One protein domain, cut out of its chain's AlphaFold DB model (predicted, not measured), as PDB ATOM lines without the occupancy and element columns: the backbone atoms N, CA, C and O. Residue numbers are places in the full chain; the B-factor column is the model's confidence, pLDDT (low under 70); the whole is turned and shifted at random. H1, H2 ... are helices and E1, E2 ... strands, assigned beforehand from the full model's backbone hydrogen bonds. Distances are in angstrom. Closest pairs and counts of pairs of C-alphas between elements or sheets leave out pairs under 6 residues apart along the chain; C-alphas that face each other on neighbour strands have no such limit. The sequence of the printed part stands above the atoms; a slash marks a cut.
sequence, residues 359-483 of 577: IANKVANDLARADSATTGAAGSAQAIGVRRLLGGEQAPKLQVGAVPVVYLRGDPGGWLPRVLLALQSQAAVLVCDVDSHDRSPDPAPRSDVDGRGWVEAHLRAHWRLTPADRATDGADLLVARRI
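AT A GLANCE: This is residues 359 to 483 of the 577 residues of the protein "DUF43 domain-containing protein" of Candidatus Microthrix parvicella RN1 (UniProt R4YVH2). One strongly twisted five-stranded sheet runs through the domain, with the long helix H1 packed on one face and H3 over the opposite face. H2 and H4 touch H3 and only graze the sheet, and in the long loop from E3 to H4 residues 446 to 451 stick out. The printed part has 125 residues, in the order H1 E1 H2 E2 H3 E3 H4 E4 E5; the mixed sheet runs E1 E2 E3 E5 E4, E1 to E3 parallel and E5 antiparallel to E3 and E4. The class is mixed, helices and strands; the whole is compact, with a radius of gyration of the C-alphas of 14.4 A and spans of 46 by 33 by 25 A.

IN THESE COORDINATES: H1, residues 359 to 375, begins at C-alpha 359 (247.345, 204.612, 210.613) and is 23.8 A long. E1 is residues 381 to 384, H2 residues 386 to 390, E2 residues 403 to 407 and H3 residues 415 to 422. E3, residues 427 to 432, measures 15.7 A and begins at C-alpha 427 (241.686, 192.457, 219.345). H4, residues 452 to 462, measures 15.6 A, and E4, residues 463 to 468, 15.1 A. E5, residues 476 to 482, measures 19.4 A and ends at C-alpha 482 (237.663, 191.270, 223.689).

HOW THE PARTS SIT: In the sheet, within hydrogen-bond range, N 384 and O 405 are 2.9 A apart for E1 and E2, N 429 and O 404 2.9 A for E2 and E3, N 430 and O 478 2.8 A for E3 and E5, and N 466 and O 479 2.9 A for the hairpin E4 and E5. E1, H2, E2 and E2, H3, E3 are strand-helix-strand units, parallel neighbour strands with a helix between; E3, H4, E4 is a split one, with E5 between its strands; the three crossovers are right-handed. H1 is on the sheet; its closest C-alphas to E1 are those of Ala 364 and Ala 381, 5.0 A. H3, on the opposite face at a height over the sheet of 8.9 A, touches H2 at the C-alphas of Leu 390 and Val 419, 7.2 A. H3 touches H4 at those of Pro 417 and Glu 456, 6.4 A, at a steep tilt of 43 degrees, the same way. H1 is apart from H2, H3 and H4. Every O i to N i+4 pair is within hydrogen-bond range in H2 and H3, 12 of 13 in H1 and 6 of 7 in H4.

THE WHOLE: The C-alphas farthest apart, Gly 376 and Ser 447, are 46.0 A apart. The printed part has no cut. The links H2 to E2 and E3 to H4 are long. Mean pLDDT of the printed part is 75.1; residues 372 to 378, 433 to 449 and 469 to 475 are under 70.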
ATOM      1  N   ILE A 359     247.828 204.446 209.243       74.00
ATOM      2  CA  ILE A 359     247.345 204.612 210.613       74.00
ATOM      3  C   ILE A 359     246.667 203.342 211.155       74.00
ATOM      4  O   ILE A 359     246.984 202.934 212.266       74.00
ATOM      5  N   ALA A 360     245.796 202.667 210.399       78.00
ATOM      6  CA  ALA A 360     245.154 201.421 210.835       78.00
ATOM      7  C   ALA A 360     246.185 200.310 211.089       78.00
ATOM      8  O   ALA A 360     246.136 199.629 212.114       78.00
ATOM      9  N   ASN A 361     247.173 200.187 210.198       81.88
ATOM     10  CA  ASN A 361     248.300 199.274 210.384       81.88
ATOM     11  C   ASN A 361     249.157 199.654 211.590       81.88
ATOM     12  O   ASN A 361     249.591 198.780 212.339       81.88
ATOM     13  N   LYS A 362     249.423 200.949 211.785       82.62
ATOM     14  CA  LYS A 362     250.169 201.439 212.945       82.62
ATOM     15  C   LYS A 362     249.451 201.080 214.246       82.62
ATOM     16  O   LYS A 362     250.064 200.441 215.094       82.62
ATOM     17  N   VAL A 363     248.158 201.394 214.358       82.00
ATOM     18  CA  VAL A 363     247.326 201.067 215.529       82.00
ATOM     19  C   VAL A 363     247.317 199.559 215.787       82.00
ATOM     20  O   VAL A 363     247.542 199.129 216.917       82.00
ATOM     21  N   ALA A 364     247.131 198.736 214.750       83.38
ATOM     22  CA  ALA A 364     247.153 197.281 214.885       83.38
ATOM     23  C   ALA A 364     248.525 196.744 215.330       83.38
ATOM     24  O   ALA A 364     248.589 195.861 216.181       83.38
ATOM     25  N   ASN A 365     249.626 197.290 214.807       84.56
ATOM     26  CA  ASN A 365     250.974 196.916 215.231       84.56
ATOM     27  C   ASN A 365     251.276 197.357 216.671       84.56
ATOM     28  O   ASN A 365     251.941 196.627 217.402       84.56
ATOM     29  N   ASP A 366     250.799 198.527 217.096       83.88
ATOM     30  CA  ASP A 366     250.970 199.012 218.469       83.88
ATOM     31  C   ASP A 366     250.188 198.140 219.465       83.88
ATOM     32  O   ASP A 366     250.731 197.761 220.506       83.88
ATOM     33  N   LEU A 367     248.968 197.722 219.104       81.88
ATOM     34  CA  LEU A 367     248.196 196.721 219.851       81.88
ATOM     35  C   LEU A 367     248.926 195.376 219.913       81.88
ATOM     36  O   LEU A 367     249.093 194.819 220.997       81.88
ATOM     37  N   ALA A 368     249.420 194.887 218.773       82.25
ATOM     38  CA  ALA A 368     250.142 193.623 218.709       82.25
ATOM     39  C   ALA A 368     251.395 193.640 219.597       82.25
ATOM     40  O   ALA A 368     251.657 192.668 220.298       82.25
ATOM     41  N   ARG A 369     252.149 194.750 219.634       81.44
ATOM     42  CA  ARG A 369     253.316 194.917 220.523       81.44
ATOM     43  C   ARG A 369     252.930 194.931 222.000       81.44
ATOM     44  O   ARG A 369     253.628 194.314 222.804       81.44
ATOM     45  N   ALA A 370     251.841 195.610 222.357       76.31
ATOM     46  CA  ALA A 370     251.345 195.642 223.732       76.31
ATOM     47  C   ALA A 370     250.926 194.241 224.220       76.31
ATOM     48  O   ALA A 370     251.274 193.841 225.332       76.31
ATOM     49  N   ASP A 371     250.264 193.462 223.363       70.12
ATOM     50  CA  ASP A 371     249.875 192.080 223.666       70.12
ATOM     51  C   ASP A 371     251.084 191.117 223.598       70.12
ATOM     52  O   ASP A 371     251.170 190.152 224.358       70.12
ATOM     53  N   SER A 372     252.087 191.395 222.757       67.25
ATOM     54  CA  SER A 372     253.357 190.644 222.727       67.25
ATOM     55  C   SER A 372     254.116 190.782 224.050       67.25
ATOM     56  O   SER A 372     254.711 189.817 224.525       67.25
ATOM     57  N   ALA A 373     254.079 191.965 224.674       61.53
ATOM     58  CA  ALA A 373     254.716 192.208 225.970       61.53
ATOM     59  C   ALA A 373     254.084 191.391 227.113       61.53
ATOM     60  O   ALA A 373     254.744 191.139 228.119       61.53
ATOM     61  N   THR A 374     252.831 190.952 226.954       59.12
ATOM     62  CA  THR A 374     252.117 190.104 227.919       59.12
ATOM     63  C   THR A 374     252.153 188.616 227.561       59.12
ATOM     64  O   THR A 374     252.189 187.783 228.462       59.12
ATOM     65  N   THR A 375     252.186 188.259 226.271       58.50
ATOM     66  CA  THR A 375     252.084 186.863 225.793       58.50
ATOM     67  C   THR A 375     253.400 186.251 225.297       58.50
ATOM     68  O   THR A 375     253.487 185.033 225.146       58.50
ATOM     69  N   GLY A 376     254.431 187.061 225.036       58.22
ATOM     70  CA  GLY A 376     255.738 186.625 224.528       58.22
ATOM     71  C   GLY A 376     255.784 186.290 223.028       58.22
ATOM     72  O   GLY A 376     256.850 185.937 222.525       58.22
ATOM     73  N   ALA A 377     254.669 186.407 222.300       58.22
ATOM     74  CA  ALA A 377     254.594 186.145 220.862       58.22
ATOM     75  C   ALA A 377     254.680 187.453 220.066       58.22
ATOM     76  O   ALA A 377     253.856 188.331 220.277       58.22
ATOM     77  N   ALA A 378     255.639 187.577 219.141       61.50
ATOM     78  CA  ALA A 378     255.775 188.759 218.284       61.50
ATOM     79  C   ALA A 378     254.639 188.818 217.246       61.50
ATOM     80  O   ALA A 378     254.673 188.110 216.240       61.50
ATOM     81  N   GLY A 379     253.633 189.650 217.510       70.00
ATOM     82  CA  GLY A 379     252.489 189.864 216.625       70.00
ATOM     83  C   GLY A 379     252.685 190.996 215.610       70.00
ATOM     84  O   GLY A 379     253.490 191.905 215.817       70.00
ATOM     85  N   SER A 380     251.896 190.984 214.534       82.12
ATOM     86  CA  SER A 380     251.820 192.077 213.554       82.12
ATOM     87  C   SER A 380     250.391 192.323 213.068       82.12
ATOM     88  O   SER A 380     249.510 191.473 213.206       82.12
ATOM     89  N   ALA A 381     250.161 193.486 212.465       83.94
ATOM     90  CA  ALA A 381     248.923 193.786 211.758       83.94
ATOM     91  C   ALA A 381     248.710 192.813 210.585       83.94
ATOM     92  O   ALA A 381     249.645 192.523 209.835       83.94
ATOM     93  N   GLN A 382     247.477 192.333 210.405       85.81
ATOM     94  CA  GLN A 382     247.107 191.491 209.267       85.81
ATOM     95  C   GLN A 382     245.801 191.989 208.641       85.81
ATOM     96  O   GLN A 382     244.734 191.882 209.238       85.81
ATOM     97  N   ALA A 383     245.869 192.521 207.423       83.62
ATOM     98  CA  ALA A 383     244.684 192.987 206.709       83.62
ATOM     99  C   ALA A 383     243.792 191.815 206.272       83.62
ATOM    100  O   ALA A 383     244.276 190.826 205.710       83.62
ATOM    101  N   ILE A 384     242.484 191.933 206.507       83.69
ATOM    102  CA  ILE A 384     241.474 190.963 206.077       83.69
ATOM    103  C   ILE A 384     240.278 191.713 205.486       83.69
ATOM    104  O   ILE A 384     239.637 192.516 206.159       83.69
ATOM    105  N   GLY A 385     239.951 191.427 204.226       80.75
ATOM    106  CA  GLY A 385     238.727 191.931 203.600       80.75
ATOM    107  C   GLY A 385     237.480 191.212 204.121       80.75
ATOM    108  O   GLY A 385     237.528 190.015 204.410       80.75
ATOM    109  N   VAL A 386     236.345 191.916 204.185       84.25
ATOM    110  CA  VAL A 386     235.067 191.363 204.683       84.25
ATOM    111  C   VAL A 386     234.633 190.129 203.904       84.25
ATOM    112  O   VAL A 386     234.250 189.140 204.519       84.25
ATOM    113  N   ARG A 387     234.792 190.120 202.575       85.00
ATOM    114  CA  ARG A 387     234.530 188.936 201.741       85.00
ATOM    115  C   ARG A 387     235.313 187.710 202.215       85.00
ATOM    116  O   ARG A 387     234.751 186.630 202.318       85.00
ATOM    117  N   ARG A 388     236.596 187.870 202.553       84.56
ATOM    118  CA  ARG A 388     237.432 186.766 203.056       84.56
ATOM    119  C   ARG A 388     237.051 186.352 204.475       84.56
ATOM    120  O   ARG A 388     237.206 185.185 204.817       84.56
ATOM    121  N   LEU A 389     236.627 187.306 205.301       88.12
ATOM    122  CA  LEU A 389     236.228 187.026 206.675       88.12
ATOM    123  C   LEU A 389     234.860 186.352 206.748       88.12
ATOM    124  O   LEU A 389     234.709 185.476 207.575       88.12
ATOM    125  N   LEU A 390     233.892 186.736 205.916       90.38
ATOM    126  CA  LEU A 390     232.510 186.252 206.004       90.38
ATOM    127  C   LEU A 390     232.149 185.205 204.931       90.38
ATOM    128  O   LEU A 390     231.242 184.416 205.148       90.38
ATOM    129  N   GLY A 391     232.840 185.165 203.787       77.69
ATOM    130  CA  GLY A 391     232.434 184.413 202.586       77.69
ATOM    131  C   GLY A 391     232.967 182.983 202.484       77.69
ATOM    132  O   GLY A 391     233.364 182.560 201.400       77.69
ATOM    133  N   GLY A 392     233.023 182.236 203.588       72.94
ATOM    134  CA  GLY A 392     233.507 180.854 203.571       72.94
ATOM    135  C   GLY A 392     233.077 180.014 204.774       72.94
ATOM    136  O   GLY A 392     232.663 180.533 205.808       72.94
ATOM    137  N   GLU A 393     233.247 178.694 204.648       76.56
ATOM    138  CA  GLU A 393     232.884 177.709 205.682       76.56
ATOM    139  C   GLU A 393     233.693 177.843 206.982       76.56
ATOM    140  O   GLU A 393     233.324 177.291 208.018       76.56
ATOM    141  N   GLN A 394     234.845 178.515 206.933       81.44
ATOM    142  CA  GLN A 394     235.772 178.619 208.053       81.44
ATOM    143  C   GLN A 394     236.337 180.026 208.175       81.44
ATOM    144  O   GLN A 394     236.602 180.695 207.177       81.44
ATOM    145  N   ALA A 395     236.612 180.418 209.421       81.81
ATOM    146  CA  ALA A 395     237.311 181.657 209.708       81.81
ATOM    147  C   ALA A 395     238.701 181.664 209.040       81.81
ATOM    148  O   ALA A 395     239.400 180.639 209.040       81.81
ATOM    149  N   PRO A 396     239.152 182.809 208.504       82.94
ATOM    150  CA  PRO A 396     240.484 182.923 207.934       82.94
ATOM    151  C   PRO A 396     241.557 182.673 209.000       82.94
ATOM    152  O   PRO A 396     241.513 183.219 210.101       82.94
ATOM    153  N   LYS A 397     242.573 181.872 208.650       84.06
ATOM    154  CA  LYS A 397     243.717 181.614 209.535       84.06
ATOM    155  C   LYS A 397     244.526 182.896 209.756       84.06
ATOM    156  O   LYS A 397     245.050 183.482 208.804       84.06
ATOM    157  N   LEU A 398     244.649 183.286 211.019       81.94
ATOM    158  CA  LEU A 398     245.493 184.383 211.490       81.94
ATOM    159  C   LEU A 398     246.850 183.856 211.966       81.94
ATOM    160  O   LEU A 398     246.936 182.750 212.502       81.94
ATOM    161  N   GLN A 399     247.908 184.649 211.780       80.88
ATOM    162  CA  GLN A 399     249.194 184.361 212.418       80.88
ATOM    163  C   GLN A 399     249.067 184.487 213.945       80.88
ATOM    164  O   GLN A 399     248.260 185.263 214.458       80.88
ATOM    165  N   VAL A 400     249.858 183.708 214.687       76.19
ATOM    166  CA  VAL A 400     249.853 183.761 216.157       76.19
ATOM    167  C   VAL A 400     250.254 185.166 216.610       76.19
ATOM    168  O   VAL A 400     251.283 185.679 216.185       76.19
ATOM    169  N   GLY A 401     249.427 185.789 217.453       74.06
ATOM    170  CA  GLY A 401     249.632 187.164 217.921       74.06
ATOM    171  C   GLY A 401     249.227 188.254 216.919       74.06
ATOM    172  O   GLY A 401     249.380 189.434 217.227       74.06
ATOM    173  N   ALA A 402     248.708 187.907 215.734       83.69
ATOM    174  CA  ALA A 402     248.280 188.908 214.763       83.69
ATOM    175  C   ALA A 402     247.007 189.644 215.196       83.69
ATOM    176  O   ALA A 402     246.064 189.045 215.721       83.69
ATOM    177  N   VAL A 403     246.966 190.942 214.890       87.19
ATOM    178  CA  VAL A 403     245.784 191.793 215.075       87.19
ATOM    179  C   VAL A 403     245.154 192.050 213.702       87.19
ATOM    180  O   VAL A 403     245.773 192.730 212.872       87.19
ATOM    181  N   PRO A 404     243.958 191.502 213.413       89.56
ATOM    182  CA  PRO A 404     243.287 191.731 212.145       89.56
ATOM    183  C   PRO A 404     242.891 193.198 211.960       89.56
ATOM    184  O   PRO A 404     242.352 193.826 212.872       89.56
ATOM    185  N   VAL A 405     243.110 193.711 210.749       88.88
ATOM    186  CA  VAL A 405     242.568 194.987 210.266       88.88
ATOM    187  C   VAL A 405     241.452 194.672 209.272       88.88
ATOM    188  O   VAL A 405     241.724 194.110 208.210       88.88
ATOM    189  N   VAL A 406     240.205 194.993 209.624       88.31
ATOM    190  CA  VAL A 406     239.001 194.652 208.848       88.31
ATOM    191  C   VAL A 406     238.334 195.917 208.325       88.31
ATOM    192  O   VAL A 406     238.097 196.857 209.078       88.31
ATOM    193  N   TYR A 407     237.996 195.935 207.039       82.94
ATOM    194  CA  TYR A 407     237.390 197.099 206.392       82.94
ATOM    195  C   TYR A 407     235.883 196.978 206.312       82.94
ATOM    196  O   TYR A 407     235.373 196.184 205.533       82.94
ATOM    197  N   LEU A 408     235.185 197.816 207.065       83.44
ATOM    198  CA  LEU A 408     233.727 197.894 207.109       83.44
ATOM    199  C   LEU A 408     233.190 199.121 206.354       83.44
ATOM    200  O   LEU A 408     232.071 199.571 206.596       83.44
ATOM    201  N   ARG A 409     233.986 199.701 205.448       76.94
ATOM    202  CA  ARG A 409     233.527 200.791 204.580       76.94
ATOM    203  C   ARG A 409     232.439 200.290 203.636       76.94
ATOM    204  O   ARG A 409     232.623 199.279 202.964       76.94
ATOM    205  N   GLY A 410     231.323 201.009 203.570       74.50
ATOM    206  CA  GLY A 410     230.151 200.573 202.809       74.50
ATOM    207  C   GLY A 410     229.393 199.389 203.425       74.50
ATOM    208  O   GLY A 410     228.718 198.669 202.679       74.50
ATOM    209  N   ASP A 411     229.500 199.190 204.749       82.12
ATOM    210  CA  ASP A 411     228.648 198.254 205.494       82.12
ATOM    211  C   ASP A 411     227.165 198.616 205.272       82.12
ATOM    212  O   ASP A 411     226.752 199.734 205.593       82.12
ATOM    213  N   PRO A 412     226.340 197.691 204.744       78.81
ATOM    214  CA  PRO A 412     224.901 197.893 204.580       78.81
ATOM    215  C   PRO A 412     224.135 197.822 205.919       78.81
ATOM    216  O   PRO A 412     222.903 197.852 205.939       78.81
ATOM    217  N   GLY A 413     224.846 197.710 207.039       78.19
ATOM    218  CA  GLY A 413     224.356 197.529 208.399       78.19
ATOM    219  C   GLY A 413     224.504 196.087 208.895       78.19
ATOM    220  O   GLY A 413     224.317 195.831 210.077       78.19
ATOM    221  N   GLY A 414     224.801 195.118 208.033       83.56
ATOM    222  CA  GLY A 414     224.863 193.703 208.408       83.56
ATOM    223  C   GLY A 414     226.252 193.206 208.815       83.56
ATOM    224  O   GLY A 414     226.340 192.136 209.422       83.56
ATOM    225  N   TRP A 415     227.332 193.923 208.475       89.50
ATOM    226  CA  TRP A 415     228.692 193.389 208.591       89.50
ATOM    227  C   TRP A 415     229.248 193.470 210.002       89.50
ATOM    228  O   TRP A 415     229.736 192.449 210.479       89.50
ATOM    229  N   LEU A 416     229.186 194.622 210.682       88.38
ATOM    230  CA  LEU A 416     229.772 194.768 212.023       88.38
ATOM    231  C   LEU A 416     229.378 193.636 212.995       88.38
ATOM    232  O   LEU A 416     230.288 192.987 213.522       88.38
ATOM    233  N   PRO A 417     228.082 193.342 213.237       89.56
ATOM    234  CA  PRO A 417     227.712 192.280 214.171       89.56
ATOM    235  C   PRO A 417     228.243 190.907 213.735       89.56
ATOM    236  O   PRO A 417     228.753 190.148 214.558       89.56
ATOM    237  N   ARG A 418     228.219 190.605 212.432       92.56
ATOM    238  CA  ARG A 418     228.719 189.336 211.879       92.56
ATOM    239  C   ARG A 418     230.236 189.212 211.972       92.56
ATOM    240  O   ARG A 418     230.743 188.147 212.312       92.56
ATOM    241  N   VAL A 419     230.965 190.306 211.759       91.88
ATOM    242  CA  VAL A 419     232.418 190.372 211.944       91.88
ATOM    243  C   VAL A 419     232.782 190.128 213.405       91.88
ATOM    244  O   VAL A 419     233.639 189.292 213.675       91.88
ATOM    245  N   LEU A 420     232.101 190.765 214.357       90.31
ATOM    246  CA  LEU A 420     232.350 190.539 215.786       90.31
ATOM    247  C   LEU A 420     231.995 189.109 216.239       90.31
ATOM    248  O   LEU A 420     232.655 188.574 217.132       90.31
ATOM    249  N   LEU A 421     231.003 188.465 215.613       90.31
ATOM    250  CA  LEU A 421     230.699 187.041 215.819       90.31
ATOM    251  C   LEU A 421     231.763 186.113 215.207       90.31
ATOM    252  O   LEU A 421     232.038 185.048 215.764       90.31
ATOM    253  N   ALA A 422     232.356 186.492 214.074       91.25
ATOM    254  CA  ALA A 422     233.339 185.690 213.347       91.25
ATOM    255  C   ALA A 422     234.774 185.824 213.886       91.25
ATOM    256  O   ALA A 422     235.558 184.879 213.776       91.25
ATOM    257  N   LEU A 423     235.131 186.971 214.474       89.06
ATOM    258  CA  LEU A 423     236.484 187.250 214.958       89.06
ATOM    259  C   LEU A 423     236.917 186.287 216.073       89.06
ATOM    260  O   LEU A 423     236.274 186.163 217.112       89.06
ATOM    261  N   GLN A 424     238.065 185.641 215.862       84.69
ATOM    262  CA  GLN A 424     238.681 184.713 216.819       84.69
ATOM    263  C   GLN A 424     239.862 185.328 217.590       84.69
ATOM    264  O   GLN A 424     240.370 184.713 218.528       84.69
ATOM    265  N   SER A 425     240.315 186.522 217.199       83.62
ATOM    266  CA  SER A 425     241.400 187.253 217.859       83.62
ATOM    267  C   SER A 425     240.931 187.950 219.142       83.62
ATOM    268  O   SER A 425     239.740 188.155 219.358       83.62
ATOM    269  N   GLN A 426     241.880 188.336 220.003       83.06
ATOM    270  CA  GLN A 426     241.592 189.118 221.217       83.06
ATOM    271  C   GLN A 426     241.387 190.611 220.934       83.06
ATOM    272  O   GLN A 426     240.766 191.322 221.719       83.06
ATOM    273  N   ALA A 427     241.892 191.095 219.803       87.62
ATOM    274  CA  ALA A 427     241.686 192.457 219.345       87.62
ATOM    275  C   ALA A 427     241.543 192.495 217.821       87.62
ATOM    276  O   ALA A 427     242.010 191.590 217.127       87.62
ATOM    277  N   ALA A 428     240.911 193.544 217.306       89.31
ATOM    278  CA  ALA A 428     240.832 193.865 215.889       89.31
ATOM    279  C   ALA A 428     240.778 195.387 215.704       89.31
ATOM    280  O   ALA A 428     240.268 196.111 216.562       89.31
ATOM    281  N   VAL A 429     241.273 195.869 214.568       88.00
ATOM    282  CA  VAL A 429     241.066 197.247 214.115       88.00
ATOM    283  C   VAL A 429     240.036 197.218 212.996       88.00
ATOM    284  O   VAL A 429     240.228 196.545 211.987       88.00
ATOM    285  N   LEU A 430     238.936 197.932 213.180       88.31
ATOM    286  CA  LEU A 430     237.843 198.041 212.227       88.31
ATOM    287  C   LEU A 430     237.918 199.416 211.563       88.31
ATOM    288  O   LEU A 430     237.936 200.441 212.245       88.31
ATOM    289  N   VAL A 431     237.988 199.435 210.237       83.44
ATOM    290  CA  VAL A 431     238.006 200.661 209.435       83.44
ATOM    291  C   VAL A 431     236.581 200.935 208.976       83.44
ATOM    292  O   VAL A 431     236.071 200.239 208.099       83.44
ATOM    293  N   CYS A 432     235.935 201.927 209.577       78.06
ATOM    294  CA  CYS A 432     234.524 202.237 209.379       78.06
ATOM    295  C   CYS A 432     234.334 203.597 208.698       78.06
ATOM    296  O   CYS A 432     235.203 204.474 208.711       78.06
ATOM    297  N   ASP A 433     233.157 203.784 208.113       68.62
ATOM    298  CA  ASP A 433     232.708 205.085 207.631       68.62
ATOM    299  C   ASP A 433     232.138 205.943 208.768       68.62
ATOM    300  O   ASP A 433     231.519 205.422 209.697       68.62
ATOM    301  N   VAL A 434     232.339 207.263 208.653       53.38
ATOM    302  CA  VAL A 434     232.116 208.263 209.714       53.38
ATOM    303  C   VAL A 434     230.696 208.278 210.285       53.38
ATOM    304  O   VAL A 434     230.519 208.558 211.470       53.38
ATOM    305  N   ASP A 435     229.716 207.916 209.456       51.81
ATOM    306  CA  ASP A 435     228.284 208.008 209.755       51.81
ATOM    307  C   ASP A 435     227.569 206.642 209.761       51.81
ATOM    308  O   ASP A 435     226.364 206.572 209.996       51.81
ATOM    309  N   SER A 436     228.279 205.542 209.472       50.25
ATOM    310  CA  SER A 436     227.650 204.227 209.233       50.25
ATOM    311  C   SER A 436     227.382 203.429 210.504       50.25
ATOM    312  O   SER A 436     226.536 202.542 210.512       50.25
ATOM    313  N   HIS A 437     228.108 203.737 211.573       53.06
ATOM    314  CA  HIS A 437     228.007 203.055 212.852       53.06
ATOM    315  C   HIS A 437     227.845 204.152 213.887       53.06
ATOM    316  O   HIS A 437     228.781 204.916 214.116       53.06
ATOM    317  N   ASP A 438     226.633 204.290 214.419       41.41
ATOM    318  CA  ASP A 438     226.279 205.349 215.355       41.41
ATOM    319  C   ASP A 438     227.346 205.432 216.460       41.41
ATOM    320  O   ASP A 438     227.542 204.500 217.243       41.41
ATOM    321  N   ARG A 439     228.101 206.539 216.477       40.22
ATOM    322  CA  ARG A 439     229.168 206.785 217.458       40.22
ATOM    323  C   ARG A 439     228.602 207.040 218.859       40.22
ATOM    324  O   ARG A 439     229.379 207.274 219.788       40.22
ATOM    325  N   SER A 440     227.277 207.046 219.019       31.69
ATOM    326  CA  SER A 440     226.647 207.212 220.318       31.69
ATOM    327  C   SER A 440     227.022 206.043 221.248       31.69
ATOM    328  O   SER A 440     226.865 204.871 220.885       31.69
ATOM    329  N   PRO A 441     227.492 206.323 222.479       33.34
ATOM    330  CA  PRO A 441     227.690 205.306 223.508       33.34
ATOM    331  C   PRO A 441     226.409 204.518 223.815       33.34
ATOM    332  O   PRO A 441     226.507 203.417 224.351       33.34
ATOM    333  N   ASP A 442     225.249 205.064 223.435       33.25
ATOM    334  CA  ASP A 442     223.920 204.535 223.703       33.25
ATOM    335  C   ASP A 442     222.965 204.909 222.542       33.25
ATOM    336  O   ASP A 442     222.483 206.048 222.474       33.25
ATOM    337  N   PRO A 443     222.756 204.031 221.543       34.75
ATOM    338  CA  PRO A 443     221.695 204.226 220.570       34.75
ATOM    339  C   PRO A 443     220.382 203.806 221.236       34.75
ATOM    340  O   PRO A 443     220.160 202.627 221.501       34.75
ATOM    341  N   ALA A 444     219.500 204.770 221.515       30.11
ATOM    342  CA  ALA A 444     218.143 204.459 221.949       30.11
ATOM    343  C   ALA A 444     217.529 203.434 220.974       30.11
ATOM    344  O   ALA A 444     217.672 203.616 219.756       30.11
ATOM    345  N   PRO A 445     216.871 202.369 221.465       34.75
ATOM    346  CA  PRO A 445     216.420 201.283 220.614       34.75
ATOM    347  C   PRO A 445     215.447 201.836 219.572       34.75
ATOM    348  O   PRO A 445     214.306 202.199 219.867       34.75
ATOM    349  N   ARG A 446     215.900 201.879 218.313       41.03
ATOM    350  CA  ARG A 446     214.987 201.724 217.178       41.03
ATOM    351  C   ARG A 446     214.182 200.461 217.475       41.03
ATOM    352  O   ARG A 446     214.749 199.527 218.026       41.03
ATOM    353  N   SER A 447     212.883 200.443 217.177       46.66
ATOM    354  CA  SER A 447     212.051 199.249 217.368       46.66
ATOM    355  C   SER A 447     212.812 198.020 216.856       46.66
ATOM    356  O   SER A 447     213.027 197.925 215.646       46.66
ATOM    357  N   ASP A 448     213.278 197.158 217.763       60.88
ATOM    358  CA  ASP A 448     214.318 196.142 217.515       60.88
ATOM    359  C   ASP A 448     213.746 194.898 216.822       60.88
ATOM    360  O   ASP A 448     213.929 193.757 217.233       60.88
ATOM    361  N   VAL A 449     212.938 195.138 215.793       63.28
ATOM    362  CA  VAL A 449     212.178 194.113 215.075       63.28
ATOM    363  C   VAL A 449     213.110 193.226 214.248       63.28
ATOM    364  O   VAL A 449     212.782 192.074 213.992       63.28
ATOM    365  N   ASP A 450     214.274 193.745 213.851       72.25
ATOM    366  CA  ASP A 450     215.319 193.007 213.137       72.25
ATOM    367  C   ASP A 450     216.342 192.339 214.075       72.25
ATOM    368  O   ASP A 450     217.278 191.708 213.590       72.25
ATOM    369  N   GLY A 451     216.186 192.466 215.400       75.75
ATOM    370  CA  GLY A 451     217.076 191.891 216.416       75.75
ATOM    371  C   GLY A 451     218.470 192.520 216.489       75.75
ATOM    372  O   GLY A 451     219.330 192.045 217.237       75.75
ATOM    373  N   ARG A 452     218.731 193.577 215.717       80.12
ATOM    374  CA  ARG A 452     220.025 194.262 215.676       80.12
ATOM    375  C   ARG A 452     220.442 194.791 217.040       80.12
ATOM    376  O   ARG A 452     221.581 194.572 217.444       80.12
ATOM    377  N   GLY A 453     219.556 195.521 217.711       74.25
ATOM    378  CA  GLY A 453     219.826 196.154 218.997       74.25
ATOM    379  C   GLY A 453     220.202 195.115 220.044       74.25
ATOM    380  O   GLY A 453     221.198 195.282 220.748       74.25
ATOM    381  N   TRP A 454     219.472 194.002 220.073       76.06
ATOM    382  CA  TRP A 454     219.753 192.863 220.933       76.06
ATOM    383  C   TRP A 454     221.141 192.274 220.650       76.06
ATOM    384  O   TRP A 454     221.960 192.137 221.563       76.06
ATOM    385  N   VAL A 455     221.446 191.966 219.383       81.88
ATOM    386  CA  VAL A 455     222.747 191.397 218.990       81.88
ATOM    387  C   VAL A 455     223.887 192.359 219.322       81.88
ATOM    388  O   VAL A 455     224.895 191.942 219.890       81.88
ATOM    389  N   GLU A 456     223.743 193.650 219.026       81.88
ATOM    390  CA  GLU A 456     224.751 194.663 219.345       81.88
ATOM    391  C   GLU A 456     224.953 194.817 220.859       81.88
ATOM    392  O   GLU A 456     226.097 194.884 221.318       81.88
ATOM    393  N   ALA A 457     223.878 194.812 221.653       77.12
ATOM    394  CA  ALA A 457     223.954 194.857 223.113       77.12
ATOM    395  C   ALA A 457     224.687 193.633 223.682       77.12
ATOM    396  O   ALA A 457     225.571 193.775 224.531       77.12
ATOM    397  N   HIS A 458     224.385 192.440 223.168       79.06
ATOM    398  CA  HIS A 458     225.087 191.214 223.541       79.06
ATOM    399  C   HIS A 458     226.568 191.264 223.153       79.06
ATOM    400  O   HIS A 458     227.442 190.950 223.959       79.06
ATOM    401  N   LEU A 459     226.884 191.719 221.939       83.38
ATOM    402  CA  LEU A 459     228.266 191.848 221.484       83.38
ATOM    403  C   LEU A 459     229.062 192.850 222.322       83.38
ATOM    404  O   LEU A 459     230.235 192.592 222.586       83.38
ATOM    405  N   ARG A 460     228.446 193.932 222.813       81.88
ATOM    406  CA  ARG A 460     229.088 194.897 223.729       81.88
ATOM    407  C   ARG A 460     229.459 194.298 225.092       81.88
ATOM    408  O   ARG A 460     230.363 194.817 225.743       81.88
ATOM    409  N   ALA A 461     228.831 193.196 225.507       78.50
ATOM    410  CA  ALA A 461     229.243 192.447 226.700       78.50
ATOM    411  C   ALA A 461     230.549 191.659 226.482       78.50
ATOM    412  O   ALA A 461     231.280 191.383 227.430       78.50
ATOM    413  N   HIS A 462     230.868 191.326 225.227       81.12
ATOM    414  CA  HIS A 462     232.053 190.553 224.851       81.12
ATOM    415  C   HIS A 462     233.162 191.398 224.214       81.12
ATOM    416  O   HIS A 462     234.332 191.011 224.265       81.12
ATOM    417  N   TRP A 463     232.808 192.543 223.632       84.38
ATOM    418  CA  TRP A 463     233.696 193.429 222.894       84.38
ATOM    419  C   TRP A 463     233.577 194.864 223.390       84.38
ATOM    420  O   TRP A 463     232.514 195.482 223.349       84.38
ATOM    421  N   ARG A 464     234.715 195.443 223.767       86.00
ATOM    422  CA  ARG A 464     234.853 196.878 223.977       86.00
ATOM    423  C   ARG A 464     235.254 197.536 222.661       86.00
ATOM    424  O   ARG A 464     236.352 197.287 222.163       86.00
ATOM    425  N   LEU A 465     234.377 198.380 222.126       86.06
ATOM    426  CA  LEU A 465     234.640 199.191 220.937       86.06
ATOM    427  C   LEU A 465     235.095 200.589 221.368       86.06
ATOM    428  O   LEU A 465     234.370 201.288 222.075       86.06
ATOM    429  N   THR A 466     236.294 200.997 220.965       83.12
ATOM    430  CA  THR A 466     236.834 202.333 221.254       83.12
ATOM    431  C   THR A 466     237.238 203.041 219.967       83.12
ATOM    432  O   THR A 466     237.986 202.449 219.186       83.12
ATOM    433  N   PRO A 467     236.816 204.298 219.748       81.00
ATOM    434  CA  PRO A 467     237.352 205.113 218.665       81.00
ATOM    435  C   PRO A 467     238.873 205.259 218.783       81.00
ATOM    436  O   PRO A 467     239.400 205.419 219.885       81.00
ATOM    437  N   ALA A 468     239.560 205.221 217.649       76.62
ATOM    438  CA  ALA A 468     240.979 205.528 217.507       76.62
ATOM    439  C   ALA A 468     241.177 206.698 216.528       76.62
ATOM    440  O   ALA A 468     240.210 207.239 215.987       76.62
ATOM    441  N   ASP A 469     242.435 207.108 216.334       68.06
ATOM    442  CA  ASP A 469     242.796 208.186 215.408       68.06
ATOM    443  C   ASP A 469     242.200 207.944 214.014       68.06
ATOM    444  O   ASP A 469     242.148 206.812 213.534       68.06
ATOM    445  N   ARG A 470     241.755 209.015 213.348       66.38
ATOM    446  CA  ARG A 470     241.236 208.911 211.978       66.38
ATOM    447  C   ARG A 470     242.314 208.403 211.034       66.38
ATOM    448  O   ARG A 470     243.471 208.811 211.124       66.38
ATOM    449  N   ALA A 471     241.908 207.558 210.097       61.06
ATOM    450  CA  ALA A 471     242.755 207.136 209.000       61.06
ATOM    451  C   ALA A 471     243.140 208.331 208.105       61.06
ATOM    452  O   ALA A 471     242.466 209.363 208.076       61.06
ATOM    453  N   THR A 472     244.249 208.194 207.374       57.69
ATOM    454  CA  THR A 472     244.812 209.236 206.491       57.69
ATOM    455  C   THR A 472     243.853 209.663 205.382       57.69
ATOM    456  O   THR A 472     243.918 210.791 204.904       57.69
ATOM    457  N   ASP A 473     242.948 208.769 205.010       58.97
ATOM    458  CA  ASP A 473     241.890 208.929 204.014       58.97
ATOM    459  C   ASP A 473     240.561 209.442 204.617       58.97
ATOM    460  O   ASP A 473     239.533 209.477 203.942       58.97
ATOM    461  N   GLY A 474     240.553 209.810 205.904       64.56
ATOM    462  CA  GLY A 474     239.382 210.311 206.619       64.56
ATOM    463  C   GLY A 474     238.438 209.241 207.183       64.56
ATOM    464  O   GLY A 474     237.403 209.622 207.733       64.56
ATOM    465  N   ALA A 475     238.757 207.938 207.086       67.06
ATOM    466  CA  ALA A 475     237.973 206.888 207.756       67.06
ATOM    467  C   ALA A 475     238.024 207.012 209.283       67.06
ATOM    468  O   ALA A 475     239.031 207.441 209.856       67.06
ATOM    469  N   ASP A 476     236.980 206.517 209.943       74.50
ATOM    470  CA  ASP A 476     237.052 206.249 211.370       74.50
ATOM    471  C   ASP A 476     237.676 204.894 211.637       74.50
ATOM    472  O   ASP A 476     237.402 203.909 210.953       74.50
ATOM    473  N   LEU A 477     238.481 204.844 212.689       78.62
ATOM    474  CA  LEU A 477     239.010 203.601 213.213       78.62
ATOM    475  C   LEU A 477     238.288 203.266 214.514       78.62
ATOM    476  O   LEU A 477     238.235 204.079 215.437       78.62
ATOM    477  N   LEU A 478     237.752 202.053 214.595       84.06
ATOM    478  CA  LEU A 478     237.257 201.461 215.830       84.06
ATOM    479  C   LEU A 478     238.193 200.324 216.222       84.06
ATOM    480  O   LEU A 478     238.405 199.381 215.467       84.06
ATOM    481  N   VAL A 479     238.748 200.390 217.422       83.88
ATOM    482  CA  VAL A 479     239.472 199.268 218.013       83.88
ATOM    483  C   VAL A 479     238.466 198.415 218.771       83.88
ATOM    484  O   VAL A 479     237.831 198.892 219.712       83.88
ATOM    485  N   ALA A 480     238.329 197.157 218.367       87.50
ATOM    486  CA  ALA A 480     237.560 196.152 219.079       87.50
ATOM    487  C   ALA A 480     238.516 195.329 219.947       87.50
ATOM    488  O   ALA A 480     239.407 194.667 219.418       87.50
ATOM    489  N   ARG A 481     238.351 195.356 221.272       86.38
ATOM    490  CA  ARG A 481     239.070 194.466 222.200       86.38
ATOM    491  C   ARG A 481     238.094 193.537 222.890       86.38
ATOM    492  O   ARG A 481     237.068 193.990 223.398       86.38
ATOM    493  N   ARG A 482     238.423 192.253 222.932       84.31
ATOM    494  CA  ARG A 482     237.663 191.270 223.689       84.31
ATOM    495  C   ARG A 482     237.798 191.569 225.179       84.31
ATOM    496  O   ARG A 482     238.859 191.983 225.644       84.31
ATOM    497  N   ILE A 483     236.705 191.411 225.913       81.00
ATOM    498  CA  ILE A 483     236.679 191.594 227.362       81.00
ATOM    499  C   ILE A 483     237.027 190.247 228.009       81.00
ATOM    500  O   ILE A 483     236.298 189.266 227.845       81.00
TER     501      ILE A 483